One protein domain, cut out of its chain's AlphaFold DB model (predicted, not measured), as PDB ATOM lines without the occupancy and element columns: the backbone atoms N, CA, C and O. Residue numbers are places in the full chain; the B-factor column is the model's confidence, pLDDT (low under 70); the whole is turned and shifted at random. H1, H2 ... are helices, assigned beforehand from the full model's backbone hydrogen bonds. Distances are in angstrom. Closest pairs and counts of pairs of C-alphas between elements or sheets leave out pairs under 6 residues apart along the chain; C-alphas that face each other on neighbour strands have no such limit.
ATOM      1  N   PRO A  28     270.797 193.929 159.431       96.69
ATOM      2  CA  PRO A  28     270.274 193.512 160.725       96.69
ATOM      3  C   PRO A  28     268.787 193.154 160.628       96.69
ATOM      4  O   PRO A  28     268.076 193.623 159.739       96.69
ATOM      5  N   LEU A  29     268.291 192.337 161.562       95.94
ATOM      6  CA  LEU A  29     266.867 191.970 161.616       95.94
ATOM      7  C   LEU A  29     265.959 193.206 161.749       95.94
ATOM      8  O   LEU A  29     264.857 193.246 161.205       95.94
ATOM      9  N   TYR A  30     266.436 194.221 162.468       97.25
ATOM     10  CA  TYR A  30     265.767 195.502 162.638       97.25
ATOM     11  C   TYR A  30     266.802 196.613 162.845       97.25
ATOM     12  O   TYR A  30     267.901 196.358 163.335       97.25
ATOM     13  N   LYS A  31     266.445 197.865 162.529       96.00
ATOM     14  CA  LYS A  31     267.364 199.020 162.593       96.00
ATOM     15  C   LYS A  31     268.020 199.241 163.962       96.00
ATOM     16  O   LYS A  31     269.093 199.821 164.029       96.00
ATOM     17  N   SER A  32     267.378 198.812 165.049       96.62
ATOM     18  CA  SER A  32     267.918 198.948 166.407       96.62
ATOM     19  C   SER A  32     268.735 197.745 166.869       96.62
ATOM     20  O   SER A  32     269.270 197.802 167.970       96.62
ATOM     21  N   ALA A  33     268.836 196.670 166.079       97.50
ATOM     22  CA  ALA A  33     269.554 195.463 166.487       97.50
ATOM     23  C   ALA A  33     271.041 195.727 166.798       97.50
ATOM     24  O   ALA A  33     271.481 195.276 167.850       97.50
ATOM     25  N   PRO A  34     271.794 196.525 166.008       96.88
ATOM     26  CA  PRO A  34     273.196 196.818 166.328       96.88
ATOM     27  C   PRO A  34     273.365 197.568 167.658       96.88
ATOM     28  O   PRO A  34     274.208 197.215 168.482       96.88
ATOM     29  N   LYS A  35     272.495 198.553 167.916       97.12
ATOM     30  CA  LYS A  35     272.450 199.276 169.193       97.12
ATOM     31  C   LYS A  35     272.072 198.356 170.359       97.12
ATOM     32  O   LYS A  35     272.676 198.449 171.422       97.12
ATOM     33  N   ALA A  36     271.073 197.494 170.178       97.31
ATOM     34  CA  ALA A  36     270.626 196.562 171.211       97.31
ATOM     35  C   ALA A  36     271.715 195.532 171.547       97.31
ATOM     36  O   ALA A  36     271.974 195.286 172.716       97.31
ATOM     37  N   ALA A  37     272.409 195.019 170.532       96.75
ATOM     38  CA  ALA A  37     273.531 194.107 170.700       96.75
ATOM     39  C   ALA A  37     274.708 194.719 171.475       96.75
ATOM     40  O   ALA A  37     275.349 194.026 172.255       96.75
ATOM     41  N   ARG A  38     274.990 196.020 171.299       95.06
ATOM     42  CA  ARG A  38     275.990 196.717 172.130       95.06
ATOM     43  C   ARG A  38     275.570 196.833 173.591       95.06
ATOM     44  O   ARG A  38     276.426 196.823 174.468       95.06
ATOM     45  N   ALA A  39     274.278 197.023 173.839       97.12
ATOM     46  CA  ALA A  39     273.757 197.238 175.182       97.12
ATOM     47  C   ALA A  39     273.615 195.934 175.982       97.12
ATOM     48  O   ALA A  39     273.684 195.975 177.207       97.12
ATOM     49  N   ASP A  40     273.409 194.805 175.301       97.94
ATOM     50  CA  ASP A  40     273.106 193.518 175.919       97.94
ATOM     51  C   ASP A  40     273.838 192.369 175.189       97.94
ATOM     52  O   ASP A  40     273.437 191.977 174.084       97.94
ATOM     53  N   PRO A  41     274.908 191.818 175.795       96.31
ATOM     54  CA  PRO A  41     275.663 190.704 175.229       96.31
ATOM     55  C   PRO A  41     274.853 189.411 175.064       96.31
ATOM     56  O   PRO A  41     275.050 188.695 174.084       96.31
ATOM     57  N   GLU A  42     273.926 189.101 175.973       96.25
ATOM     58  CA  GLU A  42     273.106 187.890 175.853       96.25
ATOM     59  C   GLU A  42     272.123 188.030 174.690       96.25
ATOM     60  O   GLU A  42     271.944 187.107 173.888       96.25
ATOM     61  N   PHE A  43     271.537 189.220 174.534       97.00
ATOM     62  CA  PHE A  43     270.677 189.521 173.397       97.00
ATOM     63  C   PHE A  43     271.446 189.532 172.072       97.00
ATOM     64  O   PHE A  43     270.928 189.053 171.059       97.00
ATOM     65  N   TYR A  44     272.692 190.018 172.066       97.25
ATOM     66  CA  TYR A  44     273.579 189.906 170.909       97.25
ATOM     67  C   TYR A  44     273.724 188.452 170.451       97.25
ATOM     68  O   TYR A  44     273.530 188.168 169.268       97.25
ATOM     69  N   GLU A  45     273.991 187.522 171.368       97.50
ATOM     70  CA  GLU A  45     274.122 186.108 171.014       97.50
ATOM     71  C   GLU A  45     272.831 185.544 170.396       97.50
ATOM     72  O   GLU A  45     272.888 184.814 169.403       97.50
ATOM     73  N   LEU A  46     271.655 185.925 170.910       98.00
ATOM     74  CA  LEU A  46     270.370 185.528 170.319       98.00
ATOM     75  C   LEU A  46     270.197 186.072 168.892       98.00
ATOM     76  O   LEU A  46     269.763 185.336 168.002       98.00
ATOM     77  N   LEU A  47     270.557 187.333 168.649       98.06
ATOM     78  CA  LEU A  47     270.508 187.940 167.315       98.06
ATOM     79  C   LEU A  47     271.464 187.249 166.331       98.06
ATOM     80  O   LEU A  47     271.089 187.008 165.184       98.06
ATOM     81  N   VAL A  48     272.663 186.866 166.782       97.25
ATOM     82  CA  VAL A  48     273.628 186.110 165.967       97.25
ATOM     83  C   VAL A  48     273.071 184.737 165.581       97.25
ATOM     84  O   VAL A  48     273.211 184.319 164.429       97.25
ATOM     85  N   LEU A  49     272.379 184.046 166.493       98.31
ATOM     86  CA  LEU A  49     271.703 182.786 166.169       98.31
ATOM     87  C   LEU A  49     270.606 182.992 165.118       98.31
ATOM     88  O   LEU A  49     270.506 182.212 164.169       98.31
ATOM     89  N   VAL A  50     269.819 184.066 165.223       98.06
ATOM     90  CA  VAL A  50     268.821 184.415 164.199       98.06
ATOM     91  C   VAL A  50     269.478 184.658 162.838       98.06
ATOM     92  O   VAL A  50     268.974 184.179 161.818       98.06
ATOM     93  N   ASP A  51     270.620 185.336 162.792       97.56
ATOM     94  CA  ASP A  51     271.351 185.550 161.541       97.56
ATOM     95  C   ASP A  51     271.919 184.247 160.963       97.56
ATOM     96  O   ASP A  51     271.828 184.021 159.751       97.56
ATOM     97  N   GLY A  52     272.371 183.323 161.818       97.38
ATOM     98  CA  GLY A  52     272.717 181.956 161.426       97.38
ATOM     99  C   GLY A  52     271.553 181.210 160.756       97.38
ATOM    100  O   GLY A  52     271.758 180.487 159.781       97.38
ATOM    101  N   ILE A  53     270.313 181.438 161.203       98.38
ATOM    102  CA  ILE A  53     269.101 180.865 160.589       98.38
ATOM    103  C   ILE A  53     268.776 181.528 159.239       98.38
ATOM    104  O   ILE A  53     268.323 180.841 158.314       98.38
ATOM    105  N   ARG A  54     268.984 182.846 159.121       97.06
ATOM    106  CA  ARG A  54     268.662 183.643 157.921       97.06
ATOM    107  C   ARG A  54     269.652 183.425 156.778       97.06
ATOM    108  O   ARG A  54     269.228 183.395 155.627       97.06
ATOM    109  N   ALA A  55     270.940 183.295 157.089       95.06
ATOM    110  CA  ALA A  55     272.011 183.340 156.093       95.06
ATOM    111  C   ALA A  55     273.022 182.183 156.169       95.06
ATOM    112  O   ALA A  55     273.911 182.099 155.322       95.06
ATOM    113  N   GLY A  56     272.902 181.277 157.143       94.56
ATOM    114  CA  GLY A  56     273.729 180.072 157.205       94.56
ATOM    115  C   GLY A  56     273.380 179.046 156.118       94.56
ATOM    116  O   GLY A  56     272.309 179.096 155.509       94.56
ATOM    117  N   ARG A  57     274.254 178.053 155.892       96.25
ATOM    118  CA  ARG A  57     273.892 176.879 155.074       96.25
ATOM    119  C   ARG A  57     273.039 175.923 155.910       96.25
ATOM    120  O   ARG A  57     272.824 176.137 157.099       96.25
ATOM    121  N   ALA A  58     272.545 174.848 155.292       97.81
ATOM    122  CA  ALA A  58     271.635 173.898 155.939       97.81
ATOM    123  C   ALA A  58     272.116 173.435 157.329       97.81
ATOM    124  O   ALA A  58     271.329 173.420 158.271       97.81
ATOM    125  N   ARG A  59     273.414 173.134 157.474       97.69
ATOM    126  CA  ARG A  59     274.003 172.723 158.753       97.69
ATOM    127  C   ARG A  59     273.996 173.850 159.790       97.69
ATOM    128  O   ARG A  59     273.595 173.618 160.923       97.69
ATOM    129  N   GLU A  60     274.440 175.050 159.428       97.31
ATOM    130  CA  GLU A  60     274.484 176.193 160.348       97.31
ATOM    131  C   GLU A  60     273.077 176.616 160.779       97.31
ATOM    132  O   GLU A  60     272.861 176.909 161.950       97.31
ATOM    133  N   ARG A  61     272.105 176.571 159.860       98.44
ATOM    134  CA  ARG A  61     270.699 176.878 160.151       98.44
ATOM    135  C   ARG A  61     270.099 175.912 161.167       98.44
ATOM    136  O   ARG A  61     269.374 176.355 162.056       98.44
ATOM    137  N   ASP A  62     270.395 174.617 161.044       98.50
ATOM    138  CA  ASP A  62     269.926 173.592 161.984       98.50
ATOM    139  C   ASP A  62     270.534 173.791 163.380       98.50
ATOM    140  O   ASP A  62     269.806 173.892 164.370       98.50
ATOM    141  N   ILE A  63     271.859 173.974 163.451       98.50
ATOM    142  CA  ILE A  63     272.575 174.241 164.708       98.50
ATOM    143  C   ILE A  63     272.032 175.508 165.381       98.50
ATOM    144  O   ILE A  63     271.674 175.471 166.559       98.50
ATOM    145  N   ALA A  64     271.910 176.609 164.636       98.50
ATOM    146  CA  ALA A  64     271.421 177.877 165.163       98.50
ATOM    147  C   ALA A  64     269.959 177.787 165.633       98.50
ATOM    148  O   ALA A  64     269.617 178.313 166.690       98.50
ATOM    149  N   SER A  65     269.106 177.065 164.898       98.50
ATOM    150  CA  SER A  65     267.707 176.841 165.286       98.50
ATOM    151  C   SER A  65     267.589 176.042 166.581       98.50
ATOM    152  O   SER A  65     266.750 176.361 167.424       98.50
ATOM    153  N   LYS A  66     268.408 174.997 166.745       98.44
ATOM    154  CA  LYS A  66     268.422 174.174 167.957       98.44
ATOM    155  C   LYS A  66     268.874 174.985 169.171       98.44
ATOM    156  O   LYS A  66     268.209 174.946 170.204       98.44
ATOM    157  N   GLU A  67     269.961 175.734 169.028       98.38
ATOM    158  CA  GLU A  67     270.527 176.547 170.104       98.38
ATOM    159  C   GLU A  67     269.588 177.690 170.516       98.38
ATOM    160  O   GLU A  67     269.325 177.882 171.703       98.38
ATOM    161  N   LEU A  68     268.993 178.395 169.546       98.00
ATOM    162  CA  LEU A  68     268.039 179.468 169.828       98.00
ATOM    163  C   LEU A  68     266.838 178.953 170.631       98.00
ATOM    164  O   LEU A  68     266.417 179.587 171.596       98.00
ATOM    165  N   ARG A  69     266.306 177.779 170.269       97.56
ATOM    166  CA  ARG A  69     265.206 177.145 171.012       97.56
ATOM    167  C   ARG A  69     265.608 176.805 172.442       97.56
ATOM    168  O   ARG A  69     264.824 177.070 173.344       97.56
ATOM    169  N   ALA A  70     266.798 176.238 172.644       97.31
ATOM    170  CA  ALA A  70     267.284 175.879 173.973       97.31
ATOM    171  C   ALA A  70     267.409 177.108 174.887       97.31
ATOM    172  O   ALA A  70     266.961 177.076 176.027       97.31
ATOM    173  N   ARG A  71     267.934 178.226 174.372       96.19
ATOM    174  CA  ARG A  71     268.074 179.471 175.145       96.19
ATOM    175  C   ARG A  71     266.734 180.116 175.481       96.19
ATOM    176  O   ARG A  71     266.543 180.591 176.595       96.19
ATOM    177  N   LEU A  72     265.785 180.097 174.543       95.06
ATOM    178  CA  LEU A  72     264.455 180.668 174.764       95.06
ATOM    179  C   LEU A  72     263.619 179.889 175.790       95.06
ATOM    180  O   LEU A  72     262.726 180.474 176.396       95.06
ATOM    181  N   GLN A  73     263.921 178.610 176.042       93.44
ATOM    182  CA  GLN A  73     263.268 177.847 177.114       93.44
ATOM    183  C   GLN A  73     263.516 178.441 178.506       93.44
ATOM    184  O   GLN A  73     262.682 178.254 179.383       93.44
ATOM    185  N   GLY A  74     264.615 179.176 178.713       86.56
ATOM    186  CA  GLY A  74     264.890 179.858 179.983       86.56
ATOM    187  C   GLY A  74     263.976 181.055 180.279       86.56
ATOM    188  O   GLY A  74     263.999 181.564 181.393       86.56
ATOM    189  N   TYR A  75     263.180 181.498 179.301       80.50
ATOM    190  CA  TYR A  75     262.259 182.636 179.415       80.50
ATOM    191  C   TYR A  75     260.778 182.224 179.446       80.50
ATOM    192  O   TYR A  75     259.909 183.097 179.472       80.50
ATOM    193  N   ALA A  76     260.499 180.920 179.359       69.12
ATOM    194  CA  ALA A  76     259.151 180.355 179.320       69.12
ATOM    195  C   ALA A  76     258.565 180.111 180.719       69.12
ATOM    196  O   ALA A  76     259.349 179.945 181.681       69.12
TER     197      ALA A  76
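What this domain is: This is residues 28 to 76 of the 76 residues of an uncharacterized protein of hydrothermal vent metagenome (UniProt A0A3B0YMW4). The longest helix, H3, forms one side of a flat zigzag of three helices in a row: H2 is in the middle, folding back beside H3 as a V-shaped hairpin, and the short H1 folds back again on the other side of H2. The printed part has 49 residues with three named helices, in the order H1, H2, H3, and no named strand; its class is all helix. It is compact, with a radius of gyration of the C-alphas of 11.1 A, and spans 29 by 26 by 13 A.

Where its parts are: Find C-alpha 58 at (271.635, 173.898, 155.939); from there H3, residues 58 to 75, runs 26.7 A to C-alpha 75 at (262.259, 182.636, 179.415). Before it, H2 covers residues 41 to 55 and is 20.8 A long. Look for H1 at residues 33 to 39, 9.8 A long, beginning at C-alpha 33 at (269.554, 195.463, 166.487).

How they stand to each other: Start at H3, which touches H2 with residues 60 to 68 alone; their closest C-alphas, those of Ile 53 and Arg 61, are 4.3 A apart. The two form a helical hairpin, running opposite ways at a shallow tilt of 34 degrees, only just short of steep. H2 touches H1 with residues 43 to 47 alone, and the closest C-alphas, of Ala 37 and Tyr 44, are 4.2 A apart. This too is a helical hairpin, with a shallow tilt of 23 degrees, opposite ways. H1 and H3 are apart. In H1 and H2 every O i to N i+4 pair is within hydrogen-bond range; in H3, 12 of 14 are.

The domain as a whole: Look to Ala 39 and Ala 58 for the two C-alphas farthest apart, 30.3 A. The printed part has no cut, and both links, H1 to H2 and H2 to H3, are tight. The mean pLDDT of the printed part is 96.0; residue 76, the chain's last, is under 70.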